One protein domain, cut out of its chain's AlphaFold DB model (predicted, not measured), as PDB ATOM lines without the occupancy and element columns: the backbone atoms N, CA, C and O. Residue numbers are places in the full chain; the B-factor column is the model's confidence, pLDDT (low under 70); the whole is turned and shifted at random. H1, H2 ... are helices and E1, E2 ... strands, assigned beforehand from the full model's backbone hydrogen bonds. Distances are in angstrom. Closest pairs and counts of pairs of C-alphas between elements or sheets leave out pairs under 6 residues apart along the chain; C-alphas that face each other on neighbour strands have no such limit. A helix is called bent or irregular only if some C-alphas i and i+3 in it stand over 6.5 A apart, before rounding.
ATOM      1  N   ASN A  11      22.470   2.817 -47.435       95.06
ATOM      2  CA  ASN A  11      22.296   1.772 -48.434       95.06
ATOM      3  C   ASN A  11      21.448   0.638 -47.843       95.06
ATOM      4  O   ASN A  11      21.800   0.081 -46.800       95.06
ATOM      5  N   VAL A  12      20.338   0.325 -48.503       96.81
ATOM      6  CA  VAL A  12      19.367  -0.681 -48.081       96.81
ATOM      7  C   VAL A  12      19.187  -1.704 -49.188       96.81
ATOM      8  O   VAL A  12      18.741  -1.380 -50.286       96.81
ATOM      9  N   THR A  13      19.455  -2.959 -48.867       97.31
ATOM     10  CA  THR A  13      19.145  -4.095 -49.724       97.31
ATOM     11  C   THR A  13      17.692  -4.514 -49.516       97.31
ATOM     12  O   THR A  13      17.275  -4.830 -48.402       97.31
ATOM     13  N   VAL A  14      16.916  -4.556 -50.596       96.81
ATOM     14  CA  VAL A  14      15.504  -4.947 -50.614       96.81
ATOM     15  C   VAL A  14      15.333  -6.244 -51.402       96.81
ATOM     16  O   VAL A  14      15.413  -6.267 -52.632       96.81
ATOM     17  N   SER A  15      15.040  -7.327 -50.688       96.88
ATOM     18  CA  SER A  15      14.664  -8.629 -51.243       96.88
ATOM     19  C   SER A  15      13.139  -8.700 -51.400       96.88
ATOM     20  O   SER A  15      12.396  -8.677 -50.421       96.88
ATOM     21  N   ILE A  16      12.644  -8.776 -52.635       93.94
ATOM     22  CA  ILE A  16      11.211  -8.776 -52.960       93.94
ATOM     23  C   ILE A  16      10.721 -10.209 -53.169       93.94
ATOM     24  O   ILE A  16      11.140 -10.890 -54.104       93.94
ATOM     25  N   TYR A  17       9.744 -10.632 -52.375       94.25
ATOM     26  CA  TYR A  17       9.127 -11.952 -52.404       94.25
ATOM     27  C   TYR A  17       7.662 -11.890 -52.836       94.25
ATOM     28  O   TYR A  17       6.949 -10.926 -52.567       94.25
ATOM     29  N   SER A  18       7.186 -12.962 -53.465       91.12
ATOM     30  CA  SER A  18       5.759 -13.232 -53.685       91.12
ATOM     31  C   SER A  18       5.387 -14.615 -53.190       91.12
ATOM     32  O   SER A  18       6.204 -15.529 -53.244       91.12
ATOM     33  N   LEU A  19       4.132 -14.791 -52.798       87.62
ATOM     34  CA  LEU A  19       3.560 -16.114 -52.567       87.62
ATOM     35  C   LEU A  19       3.506 -16.920 -53.872       87.62
ATOM     36  O   LEU A  19       3.153 -16.389 -54.927       87.62
ATOM     37  N   THR A  20       3.852 -18.201 -53.800       84.00
ATOM     38  CA  THR A  20       3.681 -19.137 -54.920       84.00
ATOM     39  C   THR A  20       2.205 -19.487 -55.121       84.00
ATOM     40  O   THR A  20       1.403 -19.427 -54.188       84.00
ATOM     41  N   ASN A  21       1.844 -19.928 -56.328       76.50
ATOM     42  CA  ASN A  21       0.459 -20.274 -56.683       76.50
ATOM     43  C   ASN A  21      -0.130 -21.425 -55.845       76.50
ATOM     44  O   ASN A  21      -1.342 -21.590 -55.811       76.50
ATOM     45  N   ARG A  22       0.720 -22.227 -55.192       77.88
ATOM     46  CA  ARG A  22       0.320 -23.354 -54.335       77.88
ATOM     47  C   ARG A  22       0.227 -22.983 -52.851       77.88
ATOM     48  O   ARG A  22      -0.046 -23.854 -52.036       77.88
ATOM     49  N   SER A  23       0.491 -21.726 -52.497       82.06
ATOM     50  CA  SER A  23       0.534 -21.272 -51.106       82.06
ATOM     51  C   SER A  23      -0.672 -20.431 -50.715       82.06
ATOM     52  O   SER A  23      -1.258 -19.729 -51.542       82.06
ATOM     53  N   THR A  24      -1.018 -20.487 -49.433       81.25
ATOM     54  CA  THR A  24      -2.065 -19.661 -48.826       81.25
ATOM     55  C   THR A  24      -1.439 -18.623 -47.896       81.25
ATOM     56  O   THR A  24      -0.233 -18.632 -47.656       81.25
ATOM     57  N   ILE A  25      -2.253 -17.704 -47.368       83.06
ATOM     58  CA  ILE A  25      -1.799 -16.779 -46.315       83.06
ATOM     59  C   ILE A  25      -1.454 -17.543 -45.027       83.06
ATOM     60  O   ILE A  25      -0.569 -17.118 -44.291       83.06
ATOM     61  N   ASP A  26      -2.137 -18.661 -44.768       82.19
ATOM     62  CA  ASP A  26      -1.916 -19.527 -43.604       82.19
ATOM     63  C   ASP A  26      -0.653 -20.377 -43.721       82.19
ATOM     64  O   ASP A  26       0.074 -20.534 -42.748       82.19
ATOM     65  N   ASN A  27      -0.379 -20.882 -44.925       84.69
ATOM     66  CA  ASN A  27       0.778 -21.718 -45.227       84.69
ATOM     67  C   ASN A  27       1.577 -21.074 -46.368       84.69
ATOM     68  O   ASN A  27       1.466 -21.499 -47.528       84.69
ATOM     69  N   PRO A  28       2.324 -19.997 -46.072       87.81
ATOM     70  CA  PRO A  28       2.982 -19.223 -47.100       87.81
ATOM     71  C   PRO A  28       4.239 -19.929 -47.611       87.81
ATOM     72  O   PRO A  28       5.125 -20.305 -46.846       87.81
ATOM     73  N   LEU A  29       4.352 -20.046 -48.934       89.25
ATOM     74  CA  LEU A  29       5.586 -20.441 -49.607       89.25
ATOM     75  C   LEU A  29       6.024 -19.272 -50.472       89.25
ATOM     76  O   LEU A  29       5.357 -18.923 -51.452       89.25
ATOM     77  N   TYR A  30       7.134 -18.657 -50.086       92.69
ATOM     78  CA  TYR A  30       7.643 -17.454 -50.721       92.69
ATOM     79  C   TYR A  30       8.626 -17.786 -51.842       92.69
ATOM     80  O   TYR A  30       9.496 -18.641 -51.704       92.69
ATOM     81  N   ARG A  31       8.515 -17.054 -52.951       93.19
ATOM     82  CA  ARG A  31       9.467 -17.056 -54.060       93.19
ATOM     83  C   ARG A  31      10.120 -15.687 -54.160       93.19
ATOM     84  O   ARG A  31       9.414 -14.690 -54.342       93.19
ATOM     85  N   LEU A  32      11.450 -15.652 -54.093       93.62
ATOM     86  CA  LEU A  32      12.216 -14.447 -54.394       93.62
ATOM     87  C   LEU A  32      11.949 -14.047 -55.850       93.62
ATOM     88  O   LEU A  32      12.057 -14.859 -56.766       93.62
ATOM     89  N   SER A  33      11.510 -12.811 -56.045       88.44
ATOM     90  CA  SER A  33      11.213 -12.237 -57.358       88.44
ATOM     91  C   SER A  33      12.327 -11.313 -57.826       88.44
ATOM     92  O   SER A  33      12.639 -11.311 -59.011       88.44
ATOM     93  N   ASN A  34      12.886 -10.511 -56.920       89.94
ATOM     94  CA  ASN A  34      13.948  -9.564 -57.236       89.94
ATOM     95  C   ASN A  34      14.739  -9.207 -55.969       89.94
ATOM     96  O   ASN A  34      14.202  -9.337 -54.869       89.94
ATOM     97  N   LYS A  35      15.975  -8.736 -56.122       93.88
ATOM     98  CA  LYS A  35      16.810  -8.204 -55.039       93.88
ATOM     99  C   LYS A  35      17.541  -6.970 -55.556       93.88
ATOM    100  O   LYS A  35      18.144  -7.031 -56.621       93.88
ATOM    101  N   LEU A  36      17.414  -5.851 -54.850       94.25
ATOM    102  CA  LEU A  36      17.882  -4.540 -55.308       94.25
ATOM    103  C   LEU A  36      18.471  -3.758 -54.141       94.25
ATOM    104  O   LEU A  36      17.924  -3.818 -53.044       94.25
ATOM    105  N   ASP A  37      19.508  -2.972 -54.398       94.88
ATOM    106  CA  ASP A  37      20.040  -2.013 -53.433       94.88
ATOM    107  C   ASP A  37      19.500  -0.614 -53.744       94.88
ATOM    108  O   ASP A  37      19.502  -0.174 -54.897       94.88
ATOM    109  N   ILE A  38      19.002   0.073 -52.720       94.62
ATOM    110  CA  ILE A  38      18.449   1.427 -52.810       94.62
ATOM    111  C   ILE A  38      19.079   2.320 -51.745       94.62
ATOM    112  O   ILE A  38      19.448   1.860 -50.669       94.62
ATOM    113  N   GLN A  39      19.163   3.619 -52.021       94.94
ATOM    114  CA  GLN A  39      19.627   4.597 -51.040       94.94
ATOM    115  C   GLN A  39      18.440   5.307 -50.401       94.94
ATOM    116  O   GLN A  39      17.612   5.894 -51.098       94.94
ATOM    117  N   LEU A  40      18.362   5.245 -49.073       94.06
ATOM    118  CA  LEU A  40      17.316   5.878 -48.282       94.06
ATOM    119  C   LEU A  40      17.918   6.899 -47.316       94.06
ATOM    120  O   LEU A  40      18.866   6.618 -46.593       94.06
ATOM    121  N   GLU A  41      17.321   8.083 -47.267       92.75
ATOM    122  CA  GLU A  41      17.584   9.078 -46.227       92.75
ATOM    123  C   GLU A  41      16.944   8.701 -44.877       92.75
ATOM    124  O   GLU A  41      15.912   8.018 -44.866       92.75
ATOM    125  N   PRO A  42      17.468   9.219 -43.747       90.88
ATOM    126  CA  PRO A  42      16.906   8.980 -42.417       90.88
ATOM    127  C   PRO A  42      15.415   9.303 -42.285       90.88
ATOM    128  O   PRO A  42      14.673   8.533 -41.680       90.88
ATOM    129  N   LYS A  43      14.943  10.367 -42.949       90.12
ATOM    130  CA  LYS A  43      13.524  10.767 -42.947       90.12
ATOM    131  C   LYS A  43      12.573   9.688 -43.478       90.12
ATOM    132  O   LYS A  43      11.392   9.662 -43.145       90.12
ATOM    133  N   HIS A  44      13.069   8.772 -44.314       93.06
ATOM    134  CA  HIS A  44      12.254   7.667 -44.812       93.06
ATOM    135  C   HIS A  44      11.951   6.627 -43.728       93.06
ATOM    136  O   HIS A  44      11.018   5.855 -43.896       93.06
ATOM    137  N   PHE A  45      12.694   6.613 -42.620       93.31
ATOM    138  CA  PHE A  45      12.492   5.687 -41.506       93.31
ATOM    139  C   PHE A  45      11.647   6.284 -40.368       93.31
ATOM    140  O   PHE A  45      11.426   5.611 -39.367       93.31
ATOM    141  N   GLU A  46      11.154   7.519 -40.509       88.88
ATOM    142  CA  GLU A  46      10.337   8.184 -39.480       88.88
ATOM    143  C   GLU A  46       8.935   7.580 -39.351       88.88
ATOM    144  O   GLU A  46       8.393   7.490 -38.252       88.88
ATOM    145  N   THR A  47       8.334   7.162 -40.469       89.56
ATOM    146  CA  THR A  47       6.996   6.556 -40.489       89.56
ATOM    147  C   THR A  47       6.964   5.333 -41.393       89.56
ATOM    148  O   THR A  47       7.718   5.238 -42.366       89.56
ATOM    149  N   LEU A  48       6.057   4.396 -41.104       88.88
ATOM    150  CA  LEU A  48       5.862   3.220 -41.955       88.88
ATOM    151  C   LEU A  48       5.447   3.626 -43.379       88.88
ATOM    152  O   LEU A  48       5.897   3.010 -44.345       88.88
ATOM    153  N   GLY A  49       4.633   4.678 -43.508       85.88
ATOM    154  CA  GLY A  49       4.232   5.232 -44.802       85.88
ATOM    155  C   GLY A  49       5.414   5.781 -45.594       85.88
ATOM    156  O   GLY A  49       5.614   5.375 -46.736       85.88
ATOM    157  N   SER A  50       6.249   6.618 -44.969       86.00
ATOM    158  CA  SER A  50       7.467   7.157 -45.591       86.00
ATOM    159  C   SER A  50       8.392   6.044 -46.084       86.00
ATOM    160  O   SER A  50       8.939   6.140 -47.184       86.00
ATOM    161  N   LEU A  51       8.534   4.965 -45.306       92.19
ATOM    162  CA  LEU A  51       9.373   3.825 -45.668       92.19
ATOM    163  C   LEU A  51       8.786   3.043 -46.849       92.19
ATOM    164  O   LEU A  51       9.509   2.716 -47.792       92.19
ATOM    165  N   GLN A  52       7.479   2.757 -46.828       91.19
ATOM    166  CA  GLN A  52       6.795   2.080 -47.935       91.19
ATOM    167  C   GLN A  52       6.874   2.894 -49.230       91.19
ATOM    168  O   GLN A  52       7.238   2.347 -50.275       91.19
ATOM    169  N   ASP A  53       6.601   4.195 -49.157       84.69
ATOM    170  CA  ASP A  53       6.655   5.092 -50.309       84.69
ATOM    171  C   ASP A  53       8.073   5.176 -50.876       84.69
ATOM    172  O   ASP A  53       8.259   5.083 -52.092       84.69
ATOM    173  N   ALA A  54       9.087   5.281 -50.015       89.69
ATOM    174  CA  ALA A  54      10.479   5.309 -50.444       89.69
ATOM    175  C   ALA A  54      10.891   3.989 -51.115       89.69
ATOM    176  O   ALA A  54      11.438   4.011 -52.219       89.69
ATOM    177  N   ILE A  55      10.554   2.834 -50.531       91.19
ATOM    178  CA  ILE A  55      10.814   1.524 -51.145       91.19
ATOM    179  C   ILE A  55      10.122   1.426 -52.513       91.19
ATOM    180  O   ILE A  55      10.762   1.079 -53.506       91.19
ATOM    181  N   ALA A  56       8.836   1.772 -52.614       87.56
ATOM    182  CA  ALA A  56       8.092   1.703 -53.873       87.56
ATOM    183  C   ALA A  56       8.601   2.706 -54.929       87.56
ATOM    184  O   ALA A  56       8.522   2.453 -56.139       87.56
ATOM    185  N   LYS A  57       9.126   3.855 -54.493       85.25
ATOM    186  CA  LYS A  57       9.711   4.875 -55.365       85.25
ATOM    187  C   LYS A  57      11.074   4.440 -55.893       85.25
ATOM    188  O   LYS A  57      11.230   4.395 -57.111       85.25
ATOM    189  N   PHE A  58      12.015   4.113 -55.004       86.88
ATOM    190  CA  PHE A  58      13.436   3.933 -55.323       86.88
ATOM    191  C   PHE A  58      13.797   2.543 -55.850       86.88
ATOM    192  O   PHE A  58      14.777   2.411 -56.572       86.88
ATOM    193  N   THR A  59      12.986   1.515 -55.588       83.88
ATOM    194  CA  THR A  59      13.185   0.202 -56.237       83.88
ATOM    195  C   THR A  59      12.833   0.213 -57.726       83.88
ATOM    196  O   THR A  59      13.125  -0.753 -58.425       83.88
ATOM    197  N   ASN A  60      12.145   1.257 -58.221       71.94
ATOM    198  CA  ASN A  60      11.561   1.320 -59.568       71.94
ATOM    199  C   ASN A  60      10.679   0.107 -59.933       71.94
ATOM    200  O   ASN A  60      10.335  -0.115 -61.095       71.94
ATOM    201  N   ALA A  61      10.245  -0.664 -58.936       73.00
ATOM    202  CA  ALA A  61       9.346  -1.783 -59.119       73.00
ATOM    203  C   ALA A  61       7.913  -1.254 -59.255       73.00
ATOM    204  O   ALA A  61       7.207  -1.073 -58.263       73.00
ATOM    205  N   GLY A  62       7.453  -1.019 -60.490       67.50
ATOM    206  CA  GLY A  62       6.119  -0.455 -60.764       67.50
ATOM    207  C   GLY A  62       4.956  -1.221 -60.110       67.50
ATOM    208  O   GLY A  62       3.920  -0.640 -59.783       67.50
ATOM    209  N   PHE A  63       5.136  -2.515 -59.831       71.06
ATOM    210  CA  PHE A  63       4.153  -3.304 -59.092       71.06
ATOM    211  C   PHE A  63       4.071  -2.945 -57.599       71.06
ATOM    212  O   PHE A  63       2.983  -3.032 -57.049       71.06
ATOM    213  N   LEU A  64       5.148  -2.498 -56.937       76.81
ATOM    214  CA  LEU A  64       5.092  -2.075 -55.526       76.81
ATOM    215  C   LEU A  64       4.290  -0.782 -55.345       76.81
ATOM    216  O   LEU A  64       3.696  -0.574 -54.297       76.81
ATOM    217  N   ARG A  65       4.183   0.047 -56.389       71.31
ATOM    218  CA  ARG A  65       3.306   1.233 -56.394       71.31
ATOM    219  C   ARG A  65       1.820   0.889 -56.550       71.31
ATOM    220  O   ARG A  65       0.963   1.730 -56.312       71.31
ATOM    221  N   SER A  66       1.504  -0.326 -57.003       68.94
ATOM    222  CA  SER A  66       0.145  -0.746 -57.383       68.94
ATOM    223  C   SER A  66      -0.337  -2.013 -56.670       68.94
ATOM    224  O   SER A  66      -1.429  -2.515 -56.954       68.94
ATOM    225  N   GLN A  67       0.458  -2.540 -55.739       78.44
ATOM    226  CA  GLN A  67       0.163  -3.727 -54.947       78.44
ATOM    227  C   GLN A  67       0.487  -3.457 -53.485       78.44
ATOM    228  O   GLN A  67       1.431  -2.743 -53.169       78.44
ATOM    229  N   PHE A  68      -0.293  -4.059 -52.594       87.88
ATOM    230  CA  PHE A  68      -0.007  -4.007 -51.175       87.88
ATOM    231  C   PHE A  68       1.166  -4.940 -50.885       87.88
ATOM    232  O   PHE A  68       1.229  -6.064 -51.403       87.88
ATOM    233  N   PHE A  69       2.081  -4.476 -50.046       92.00
ATOM    234  CA  PHE A  69       3.205  -5.266 -49.591       92.00
ATOM    235  C   PHE A  69       3.461  -5.033 -48.108       92.00
ATOM    236  O   PHE A  69       3.130  -3.987 -47.557       92.00
ATOM    237  N   ARG A  70       4.055  -6.035 -47.464       94.12
ATOM    238  CA  ARG A  70       4.509  -5.946 -46.072       94.12
ATOM    239  C   ARG A  70       6.025  -5.944 -46.030       94.12
ATOM    240  O   ARG A  70       6.660  -6.539 -46.901       94.12
ATOM    241  N   ILE A  71       6.577  -5.299 -45.012       95.50
ATOM    242  CA  ILE A  71       8.017  -5.150 -44.814       95.50
ATOM    243  C   ILE A  71       8.404  -5.894 -43.539       95.50
ATOM    244  O   ILE A  71       7.711  -5.812 -42.526       95.50
ATOM    245  N   CYS A  72       9.514  -6.612 -43.581       95.75
ATOM    246  CA  CYS A  72      10.196  -7.147 -42.408       95.75
ATOM    247  C   CYS A  72      11.707  -7.090 -42.641       95.75
ATOM    248  O   CYS A  72      12.154  -6.881 -43.769       95.75
ATOM    249  N   SER A  73      12.499  -7.271 -41.587       95.00
ATOM    250  CA  SER A  73      13.937  -7.488 -41.757       95.00
ATOM    251  C   SER A  73      14.188  -8.845 -42.421       95.00
ATOM    252  O   SER A  73      13.497  -9.816 -42.108       95.00
ATOM    253  N   GLU A  74      15.188  -8.925 -43.302       93.50
ATOM    254  CA  GLU A  74      15.600 -10.177 -43.958       93.50
ATOM    255  C   GLU A  74      16.026 -11.239 -42.925       93.50
ATOM    256  O   GLU A  74      15.766 -12.421 -43.117       93.50
ATOM    257  N   GLU A  75      16.576 -10.824 -41.779       91.94
ATOM    258  CA  GLU A  75      16.971 -11.716 -40.675       91.94
ATOM    259  C   GLU A  75      15.779 -12.377 -39.972       91.94
ATOM    260  O   GLU A  75      15.901 -13.457 -39.404       91.94
ATOM    261  N   SER A  76      14.617 -11.721 -39.996       89.50
ATOM    262  CA  SER A  76      13.383 -12.197 -39.356       89.50
ATOM    263  C   SER A  76      12.380 -12.756 -40.366       89.50
ATOM    264  O   SER A  76      11.201 -12.920 -40.034       89.50
ATOM    265  N   PHE A  77      12.809 -12.991 -41.608       88.88
ATOM    266  CA  PHE A  77      11.939 -13.423 -42.690       88.88
ATOM    267  C   PHE A  77      11.844 -14.960 -42.790       88.88
ATOM    268  O   PHE A  77      12.877 -15.627 -42.829       88.88
ATOM    269  N   PRO A  78      10.629 -15.533 -42.943       83.00
ATOM    270  CA  PRO A  78       9.322 -14.895 -42.784       83.00
ATOM    271  C   PRO A  78       8.919 -14.786 -41.308       83.00
ATOM    272  O   PRO A  78       9.105 -15.723 -40.538       83.00
ATOM    273  N   GLY A  79       8.310 -13.665 -40.912       81.56
ATOM    274  CA  GLY A  79       7.901 -13.509 -39.518       81.56
ATOM    275  C   GLY A  79       7.557 -12.086 -39.115       81.56
ATOM    276  O   GLY A  79       6.459 -11.602 -39.381       81.56
ATOM    277  N   ARG A  80       8.467 -11.440 -38.385       89.50
ATOM    278  CA  ARG A  80       8.176 -10.219 -37.622       89.50
ATOM    279  C   ARG A  80       8.072  -8.998 -38.546       89.50
ATOM    280  O   ARG A  80       9.068  -8.361 -38.879       89.50
ATOM    281  N   PHE A  81       6.852  -8.708 -38.993       93.69
ATOM    282  CA  PHE A  81       6.557  -7.572 -39.865       93.69
ATOM    283  C   PHE A  81       6.611  -6.237 -39.117       93.69
ATOM    284  O   PHE A  81       6.205  -6.136 -37.960       93.69
ATOM    285  N   ILE A  82       7.061  -5.197 -39.817       93.81
ATOM    286  CA  ILE A  82       6.981  -3.805 -39.373       93.81
ATOM    287  C   ILE A  82       5.563  -3.328 -39.683       93.81
ATOM    288  O   ILE A  82       5.279  -2.839 -40.774       93.81
ATOM    289  N   THR A  83       4.641  -3.561 -38.751       91.62
ATOM    290  CA  THR A  83       3.208  -3.328 -38.986       91.62
ATOM    291  C   THR A  83       2.737  -1.937 -38.584       91.62
ATOM    292  O   THR A  83       1.572  -1.616 -38.801       91.62
ATOM    293  N   SER A  84       3.577  -1.123 -37.948       87.88
ATOM    294  CA  SER A  84       3.213   0.243 -37.572       87.88
ATOM    295  C   SER A  84       4.420   1.166 -37.474       87.88
ATOM    296  O   SER A  84       5.553   0.710 -37.301       87.88
ATOM    297  N   THR A  85       4.157   2.472 -37.516       87.94
ATOM    298  CA  THR A  85       5.149   3.516 -37.231       87.94
ATOM    299  C   THR A  85       5.751   3.354 -35.831       87.94
ATOM    300  O   THR A  85       6.948   3.546 -35.660       87.94
ATOM    301  N   ALA A  86       4.968   2.902 -34.844       87.94
ATOM    302  CA  ALA A  86       5.480   2.619 -33.500       87.94
ATOM    303  C   ALA A  86       6.537   1.498 -33.499       87.94
ATOM    304  O   ALA A  86       7.608   1.675 -32.931       87.94
ATOM    305  N   ILE A  87       6.285   0.384 -34.199       92.19
ATOM    306  CA  ILE A  87       7.264  -0.712 -34.318       92.19
ATOM    307  C   ILE A  87       8.512  -0.243 -35.070       92.19
ATOM    308  O   ILE A  87       9.625  -0.611 -34.708       92.19
ATOM    309  N   LEU A  88       8.347   0.571 -36.118       92.50
ATOM    310  CA  LEU A  88       9.483   1.136 -36.843       92.50
ATOM    311  C   LEU A  88      10.341   2.030 -35.934       92.50
ATOM    312  O   LEU A  88      11.559   1.876 -35.913       92.50
ATOM    313  N   ALA A  89       9.713   2.899 -35.142       89.81
ATOM    314  CA  ALA A  89      10.400   3.761 -34.185       89.81
ATOM    315  C   ALA A  89      11.126   2.960 -33.089       89.81
ATOM    316  O   ALA A  89      12.233   3.315 -32.704       89.81
ATOM    317  N   GLU A  90      10.560   1.842 -32.623       91.00
ATOM    318  CA  GLU A  90      11.238   0.942 -31.675       91.00
ATOM    319  C   GLU A  90      12.510   0.303 -32.256       91.00
ATOM    320  O   GLU A  90      13.452   0.008 -31.511       91.00
ATOM    321  N   LEU A  91      12.541   0.074 -33.574       90.69
ATOM    322  CA  LEU A  91      13.714  -0.440 -34.281       90.69
ATOM    323  C   LEU A  91      14.763   0.660 -34.507       90.69
ATOM    324  O   LEU A  91      15.957   0.387 -34.403       90.69
ATOM    325  N   VAL A  92      14.333   1.892 -34.784       90.25
ATOM    326  CA  VAL A  92      15.202   3.065 -34.971       90.25
ATOM    327  C   VAL A  92      15.424   3.760 -33.624       90.25
ATOM    328  O   VAL A  92      14.864   4.815 -33.335       90.25
ATOM    329  N   LYS A  93      16.242   3.151 -32.761       81.06
ATOM    330  CA  LYS A  93      16.570   3.738 -31.454       81.06
ATOM    331  C   LYS A  93      17.504   4.935 -31.609       81.06
ATOM    332  O   LYS A  93      18.498   4.858 -32.326       81.06
ATOM    333  N   ASP A  94      17.179   6.032 -30.926       78.38
ATOM    334  CA  ASP A  94      18.005   7.245 -30.832       78.38
ATOM    335  C   ASP A  94      18.418   7.843 -32.194       78.38
ATOM    336  O   ASP A  94      19.482   8.444 -32.334       78.38
ATOM    337  N   GLY A  95      17.581   7.664 -33.225       74.25
ATOM    338  CA  GLY A  95      17.850   8.148 -34.585       74.25
ATOM    339  C   GLY A  95      18.896   7.337 -35.356       74.25
ATOM    340  O   GLY A  95      19.265   7.712 -36.470       74.25
ATOM    341  N   VAL A  96      19.368   6.216 -34.801       85.94
ATOM    342  CA  VAL A  96      20.324   5.319 -35.454       85.94
ATOM    343  C   VAL A  96      19.572   4.204 -36.174       85.94
ATOM    344  O   VAL A  96      18.786   3.470 -35.578       85.94
ATOM    345  N   ILE A  97      19.835   4.053 -37.474       90.56
ATOM    346  CA  ILE A  97      19.232   2.999 -38.298       90.56
ATOM    347  C   ILE A  97      20.050   1.707 -38.128       90.56
ATOM    348  O   ILE A  97      21.205   1.665 -38.573       90.56
ATOM    349  N   PRO A  98      19.495   0.650 -37.502       91.56
ATOM    350  CA  PRO A  98      20.213  -0.599 -37.276       91.56
ATOM    351  C   PRO A  98      20.469  -1.362 -38.580       91.56
ATOM    352  O   PRO A  98      19.746  -1.215 -39.568       91.56
ATOM    353  N   ASP A  99      21.453  -2.264 -38.559       90.25
ATOM    354  CA  ASP A  99      21.780  -3.126 -39.706       90.25
ATOM    355  C   ASP A  99      20.603  -4.006 -40.154       90.25
ATOM    356  O   ASP A  99      20.450  -4.272 -41.347       90.25
ATOM    357  N   SER A 100      19.709  -4.378 -39.233       90.88
ATOM    358  CA  SER A 100      18.495  -5.138 -39.551       90.88
ATOM    359  C   SER A 100      17.546  -4.385 -40.493       90.88
ATOM    360  O   SER A 100      16.810  -5.026 -41.245       90.88
ATOM    361  N   LEU A 101      17.581  -3.046 -40.501       93.38
ATOM    362  CA  LEU A 101      16.820  -2.196 -41.424       93.38
ATOM    363  C   LEU A 101      17.580  -1.861 -42.714       93.38
ATOM    364  O   LEU A 101      16.976  -1.349 -43.655       93.38
ATOM    365  N   LYS A 102      18.872  -2.202 -42.802       94.88
ATOM    366  CA  LYS A 102      19.649  -2.141 -44.052       94.88
ATOM    367  C   LYS A 102      19.386  -3.345 -44.954       94.88
ATOM    368  O   LYS A 102      19.757  -3.319 -46.121       94.88
ATOM    369  N   ARG A 103      18.746  -4.399 -44.441       96.25
ATOM    370  CA  ARG A 103      18.354  -5.592 -45.204       96.25
ATOM    371  C   ARG A 103      16.885  -5.900 -44.979       96.25
ATOM    372  O   ARG A 103      16.499  -6.436 -43.942       96.25
ATOM    373  N   LEU A 104      16.058  -5.560 -45.959       97.06
ATOM    374  CA  LEU A 104      14.609  -5.676 -45.876       97.06
ATOM    375  C   LEU A 104      14.093  -6.783 -46.792       97.06
ATOM    376  O   LEU A 104      14.436  -6.857 -47.970       97.06
ATOM    377  N   ALA A 105      13.190  -7.598 -46.262       96.88
ATOM    378  CA  ALA A 105      12.348  -8.494 -47.033       96.88
ATOM    379  C   ALA A 105      10.965  -7.855 -47.235       96.88
ATOM    380  O   ALA A 105      10.250  -7.533 -46.280       96.88
ATOM    381  N   VAL A 106      10.585  -7.688 -48.501       95.75
ATOM    382  CA  VAL A 106       9.316  -7.098 -48.938       95.75
ATOM    383  C   VAL A 106       8.448  -8.176 -49.560       95.75
ATOM    384  O   VAL A 106       8.819  -8.778 -50.562       95.75
ATOM    385  N   ILE A 107       7.266  -8.410 -49.002       93.81
ATOM    386  CA  ILE A 107       6.348  -9.442 -49.479       93.81
ATOM    387  C   ILE A 107       5.190  -8.762 -50.185       93.81
ATOM    388  O   ILE A 107       4.386  -8.099 -49.531       93.81
ATOM    389  N   ARG A 108       5.066  -8.963 -51.497       90.44
ATOM    390  CA  ARG A 108       3.921  -8.474 -52.273       90.44
ATOM    391  C   ARG A 108       2.756  -9.456 -52.228       90.44
ATOM    392  O   ARG A 108       2.951 -10.671 -52.324       90.44
ATOM    393  N   TYR A 109       1.548  -8.908 -52.173       86.75
ATOM    394  CA  TYR A 109       0.308  -9.674 -52.166       86.75
ATOM    395  C   TYR A 109      -0.570  -9.286 -53.356       86.75
ATOM    396  O   TYR A 109      -0.756  -8.115 -53.687       86.75
ATOM    397  N   THR A 110      -1.154 -10.288 -54.007       81.31
ATOM    398  CA  THR A 110      -2.182 -10.072 -55.027       81.31
ATOM    399  C   THR A 110      -3.475  -9.559 -54.392       81.31
ATOM    400  O   THR A 110      -3.694  -9.663 -53.187       81.31
ATOM    401  N   ARG A 111      -4.399  -9.045 -55.208       75.75
ATOM    402  CA  ARG A 111      -5.705  -8.556 -54.730       75.75
ATOM    403  C   ARG A 111      -6.514  -9.620 -53.975       75.75
ATOM    404  O   ARG A 111      -7.137  -9.303 -52.962       75.75
ATOM    405  N   ALA A 112      -6.518 -10.857 -54.472       77.44
ATOM    406  CA  ALA A 112      -7.206 -11.965 -53.812       77.44
ATOM    407  C   ALA A 112      -6.578 -12.236 -52.436       77.44
ATOM    408  O   ALA A 112      -7.274 -12.260 -51.426       77.44
ATOM    409  N   GLN A 113      -5.245 -12.294 -52.383       83.00
ATOM    410  CA  GLN A 113      -4.482 -12.463 -51.144       83.00
ATOM    411  C   GLN A 113      -4.733 -11.331 -50.139       83.00
ATOM    412  O   GLN A 113      -4.939 -11.603 -48.962       83.00
ATOM    413  N   CYS A 114      -4.812 -10.078 -50.595       82.94
ATOM    414  CA  CYS A 114      -5.134  -8.931 -49.739       82.94
ATOM    415  C   CYS A 114      -6.508  -9.066 -49.070       82.94
ATOM    416  O   CYS A 114      -6.673  -8.669 -47.922       82.94
ATOM    417  N   SER A 115      -7.494  -9.649 -49.760       80.19
ATOM    418  CA  SER A 115      -8.838  -9.839 -49.197       80.19
ATOM    419  C   SER A 115      -8.817 -10.819 -48.017       80.19
ATOM    420  O   SER A 115      -9.459 -10.563 -47.003       80.19
ATOM    421  N   HIS A 116      -8.014 -11.885 -48.111       81.31
ATOM    422  CA  HIS A 116      -7.798 -12.845 -47.019       81.31
ATOM    423  C   HIS A 116      -6.878 -12.318 -45.910       81.31
ATOM    424  O   HIS A 116      -6.978 -12.750 -44.766       81.31
ATOM    425  N   LEU A 117      -5.983 -11.387 -46.244       86.12
ATOM    426  CA  LEU A 117      -5.022 -10.793 -45.317       86.12
ATOM    427  C   LEU A 117      -5.625  -9.646 -44.485       86.12
ATOM    428  O   LEU A 117      -5.155  -9.388 -43.382       86.12
ATOM    429  N   ARG A 118      -6.692  -9.001 -44.979       83.38
ATOM    430  CA  ARG A 118      -7.421  -7.889 -44.338       83.38
ATOM    431  C   ARG A 118      -7.691  -8.062 -42.827       83.38
ATOM    432  O   ARG A 118      -7.455  -7.101 -42.104       83.38
ATOM    433  N   PRO A 119      -8.146  -9.224 -42.309       81.38
ATOM    434  CA  PRO A 119      -8.375  -9.396 -40.869       81.38
ATOM    435  C   PRO A 119      -7.095  -9.552 -40.025       81.38
ATOM    436  O   PRO A 119      -7.192  -9.644 -38.808       81.38
ATOM    437  N   ARG A 120      -5.906  -9.631 -40.640       82.31
ATOM    438  CA  ARG A 120      -4.624  -9.959 -39.977       82.31
ATOM    439  C   ARG A 120      -3.581  -8.848 -40.061       82.31
ATOM    440  O   ARG A 120      -2.439  -9.040 -39.646       82.31
ATOM    441  N   VAL A 121      -3.947  -7.723 -40.659       84.62
ATOM    442  CA  VAL A 121      -3.086  -6.548 -40.788       84.62
ATOM    443  C   VAL A 121      -3.426  -5.540 -39.707       84.62
ATOM    444  O   VAL A 121      -4.568  -5.469 -39.247       84.62
ATOM    445  N   SER A 122      -2.433  -4.757 -39.294       83.88
ATOM    446  CA  SER A 122      -2.678  -3.648 -38.374       83.88
ATOM    447  C   SER A 122      -3.614  -2.607 -39.005       83.88
ATOM    448  O   SER A 122      -3.842  -2.594 -40.215       83.88
ATOM    449  N   ARG A 123      -4.124  -1.672 -38.198       74.94
ATOM    450  CA  ARG A 123      -4.932  -0.548 -38.700       74.94
ATOM    451  C   ARG A 123      -4.175   0.318 -39.718       74.94
ATOM    452  O   ARG A 123      -4.781   0.795 -40.672       74.94
ATOM    453  N   GLU A 124      -2.875   0.513 -39.513       77.19
ATOM    454  CA  GLU A 124      -2.014   1.304 -40.400       77.19
ATOM    455  C   GLU A 124      -1.748   0.551 -41.714       77.19
ATOM    456  O   GLU A 124      -1.924   1.097 -42.799       77.19
ATOM    457  N   GLU A 125      -1.469  -0.753 -41.642       82.19
ATOM    458  CA  GLU A 125      -1.360  -1.618 -42.822       82.19
ATOM    459  C   GLU A 125      -2.680  -1.719 -43.602       82.19
ATOM    460  O   GLU A 125      -2.680  -1.712 -44.835       82.19
ATOM    461  N   LEU A 126      -3.816  -1.778 -42.900       78.81
ATOM    462  CA  LEU A 126      -5.146  -1.824 -43.502       78.81
ATOM    463  C   LEU A 126      -5.425  -0.576 -44.347       78.81
ATOM    464  O   LEU A 126      -6.034  -0.690 -45.409       78.81
ATOM    465  N   PHE A 127      -4.939   0.593 -43.922       73.81
ATOM    466  CA  PHE A 127      -5.047   1.829 -44.697       73.81
ATOM    467  C   PHE A 127      -4.294   1.735 -46.033       73.81
ATOM    468  O   PHE A 127      -4.857   2.062 -47.081       73.81
ATOM    469  N   PHE A 128      -3.055   1.232 -46.032       77.44
ATOM    470  CA  PHE A 128      -2.289   1.029 -47.268       77.44
ATOM    471  C   PHE A 128      -2.943  -0.013 -48.180       77.44
ATOM    472  O   PHE A 128      -3.060   0.191 -49.391       77.44
ATOM    473  N   LEU A 129      -3.439  -1.105 -47.595       80.62
ATOM    474  CA  LEU A 129      -4.175  -2.143 -48.308       80.62
ATOM    475  C   LEU A 129      -5.427  -1.566 -48.985       80.62
ATOM    476  O   LEU A 129      -5.650  -1.798 -50.177       80.62
ATOM    477  N   ASP A 130      -6.218  -0.775 -48.259       71.81
ATOM    478  CA  ASP A 130      -7.425  -0.137 -48.785       71.81
ATOM    479  C   ASP A 130      -7.112   0.897 -49.870       71.81
ATOM    480  O   ASP A 130      -7.807   0.940 -50.890       71.81
ATOM    481  N   ASN A 131      -6.031   1.668 -49.724       67.81
ATOM    482  CA  ASN A 131      -5.585   2.599 -50.757       67.81
ATOM    483  C   ASN A 131      -5.217   1.887 -52.057       67.81
ATOM    484  O   ASN A 131      -5.695   2.285 -53.120       67.81
ATOM    485  N   VAL A 132      -4.454   0.796 -51.993       67.50
ATOM    486  CA  VAL A 132      -4.108   0.005 -53.181       67.50
ATOM    487  C   VAL A 132      -5.359  -0.585 -53.840       67.50
ATOM    488  O   VAL A 132      -5.529  -0.508 -55.064       67.50
ATOM    489  N   LEU A 133      -6.276  -1.150 -53.046       65.75
ATOM    490  CA  LEU A 133      -7.533  -1.693 -53.566       65.75
ATOM    491  C   LEU A 133      -8.415  -0.604 -54.197       65.75
ATOM    492  O   LEU A 133      -9.106  -0.877 -55.185       65.75
ATOM    493  N   ARG A 134      -8.377   0.624 -53.666       62.44
ATOM    494  CA  ARG A 134      -9.107   1.788 -54.184       62.44
ATOM    495  C   ARG A 134      -8.491   2.325 -55.477       62.44
ATOM    496  O   ARG A 134      -9.234   2.537 -56.434       62.44
ATOM    497  N   ILE A 135      -7.166   2.472 -55.550       52.28
ATOM    498  CA  ILE A 135      -6.445   2.935 -56.750       52.28
ATOM    499  C   ILE A 135      -6.709   1.984 -57.923       52.28
ATOM    500  O   ILE A 135      -7.099   2.419 -59.006       52.28
ATOM    501  N   LYS A 136      -6.634   0.666 -57.708       49.62
ATOM    502  CA  LYS A 136      -6.914  -0.309 -58.775       49.62
ATOM    503  C   LYS A 136      -8.370  -0.269 -59.266       49.62
ATOM    504  O   LYS A 136      -8.631  -0.534 -60.437       49.62
ATOM    505  N   ARG A 137      -9.335   0.083 -58.404       43.38
ATOM    506  CA  ARG A 137     -10.735   0.311 -58.821       43.38
ATOM    507  C   ARG A 137     -10.891   1.561 -59.690       43.38
ATOM    508  O   ARG A 137     -11.818   1.590 -60.487       43.38
ATOM    509  N   GLN A 138     -10.020   2.560 -59.545       38.19
ATOM    510  CA  GLN A 138     -10.033   3.756 -60.391       38.19
ATOM    511  C   GLN A 138      -9.443   3.469 -61.778       38.19
ATOM    512  O   GLN A 138     -10.068   3.832 -62.767       38.19
TER     513      GLN A 138
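This is residues 11 to 138 of the 299 residues of an uncharacterized protein of Giardia muris (UniProt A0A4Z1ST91). A strongly twisted sheet of four strands curls round one helix, H2, and a helical hairpin, H5 and H6, packs at the end of the sheet where E4 ends and E3 begins. The short helices H1 and H3 sit by the first residues of H2, and the four-residue H4 leads straight into E4. The printed part has 128 residues, with six named helices and four named strands in the order E1, E2, H1, H2, E3, H3, H4, E4, H5, H6. The sheet runs E2, E1, E4, E3 and is mixed; the class is mixed, helices and strands. The whole is compact, with a radius of gyration of the C-alphas of 13.8 A, and spans 39 by 27 by 26 A.

E1, residues 11 to 19, begins at C-alpha 11 (22.296, 1.772, -48.434) and is 26.2 A long. E2, residues 30 to 40, is 25.4 A long and bends by 67 degrees at residue 33. H1 is residues 42 to 45, and H2, residues 48 to 58, is 15.4 A long. E3, residues 68 to 73, begins at C-alpha 68 (-0.007, -4.007, -51.175) and is 17.2 A long. H3 is residues 85 to 91 and H4 residues 99 to 102. E4, residues 103 to 109, is 19.8 A long. H5, residues 111 to 120, is irregular: C-alphas 116 and 119 are 7.1 A apart. H6, residues 123 to 138, is 22.7 A long and ends at C-alpha 138 (-10.033, 3.756, -60.391).

E1 and E2 form an antiparallel hairpin, with N 14 and O 36 2.7 A apart. E1 and E4 are parallel, with N 15 and O 104 at 2.8 A. E4 and E3 are antiparallel, with N 107 and O 70 at 2.9 A. H2 is on one face of the sheet, giving two layers, a sheet and a helix on it; its closest C-alphas to E2 are those of Phe 58 and Ile 38, 6.1 A. E2, H1, H2 and E3 form a split strand-helix-strand unit, two strands of one sheet that are not neighbours, with helices between them along the chain and with E1 and E4 between them in the sheet, and its crossover is right-handed. H1 and H2 touch only at the corner, closest at the C-alphas of His 44 and Ser 50, 4.9 A. H2 and H3 only just touch, with 3 pairs of C-alphas within 8 A, the closest those of Leu 48 and Thr 85 at 4.8 A, about perpendicular at 81 degrees. H4 is on the sheet at a height of 7.0 A, over none of the strands. H5 and H6 form a helical hairpin at a shallow tilt of 22 degrees; their closest C-alphas are those of Arg 118 and Leu 126, 6.5 A, and H6 touches H5 with residues 126 to 133 alone. H6 only grazes the sheet with residues 125 to 133, and H5 with residues 111 to 117. Every O i to N i+4 pair is within hydrogen-bond range in H2, H3 and H6, and 4 of 6 are in H5; H1 and H4 are too short for such a pair.

The C-alphas farthest apart, those of Arg 22 and Asp 94, are 42.4 A apart. The printed part has no cut, and the link from E3 to H3, 11 residues, is long. The mean pLDDT of the printed part is 85.1; residues 62, 66 and 131 to 138 are under 70.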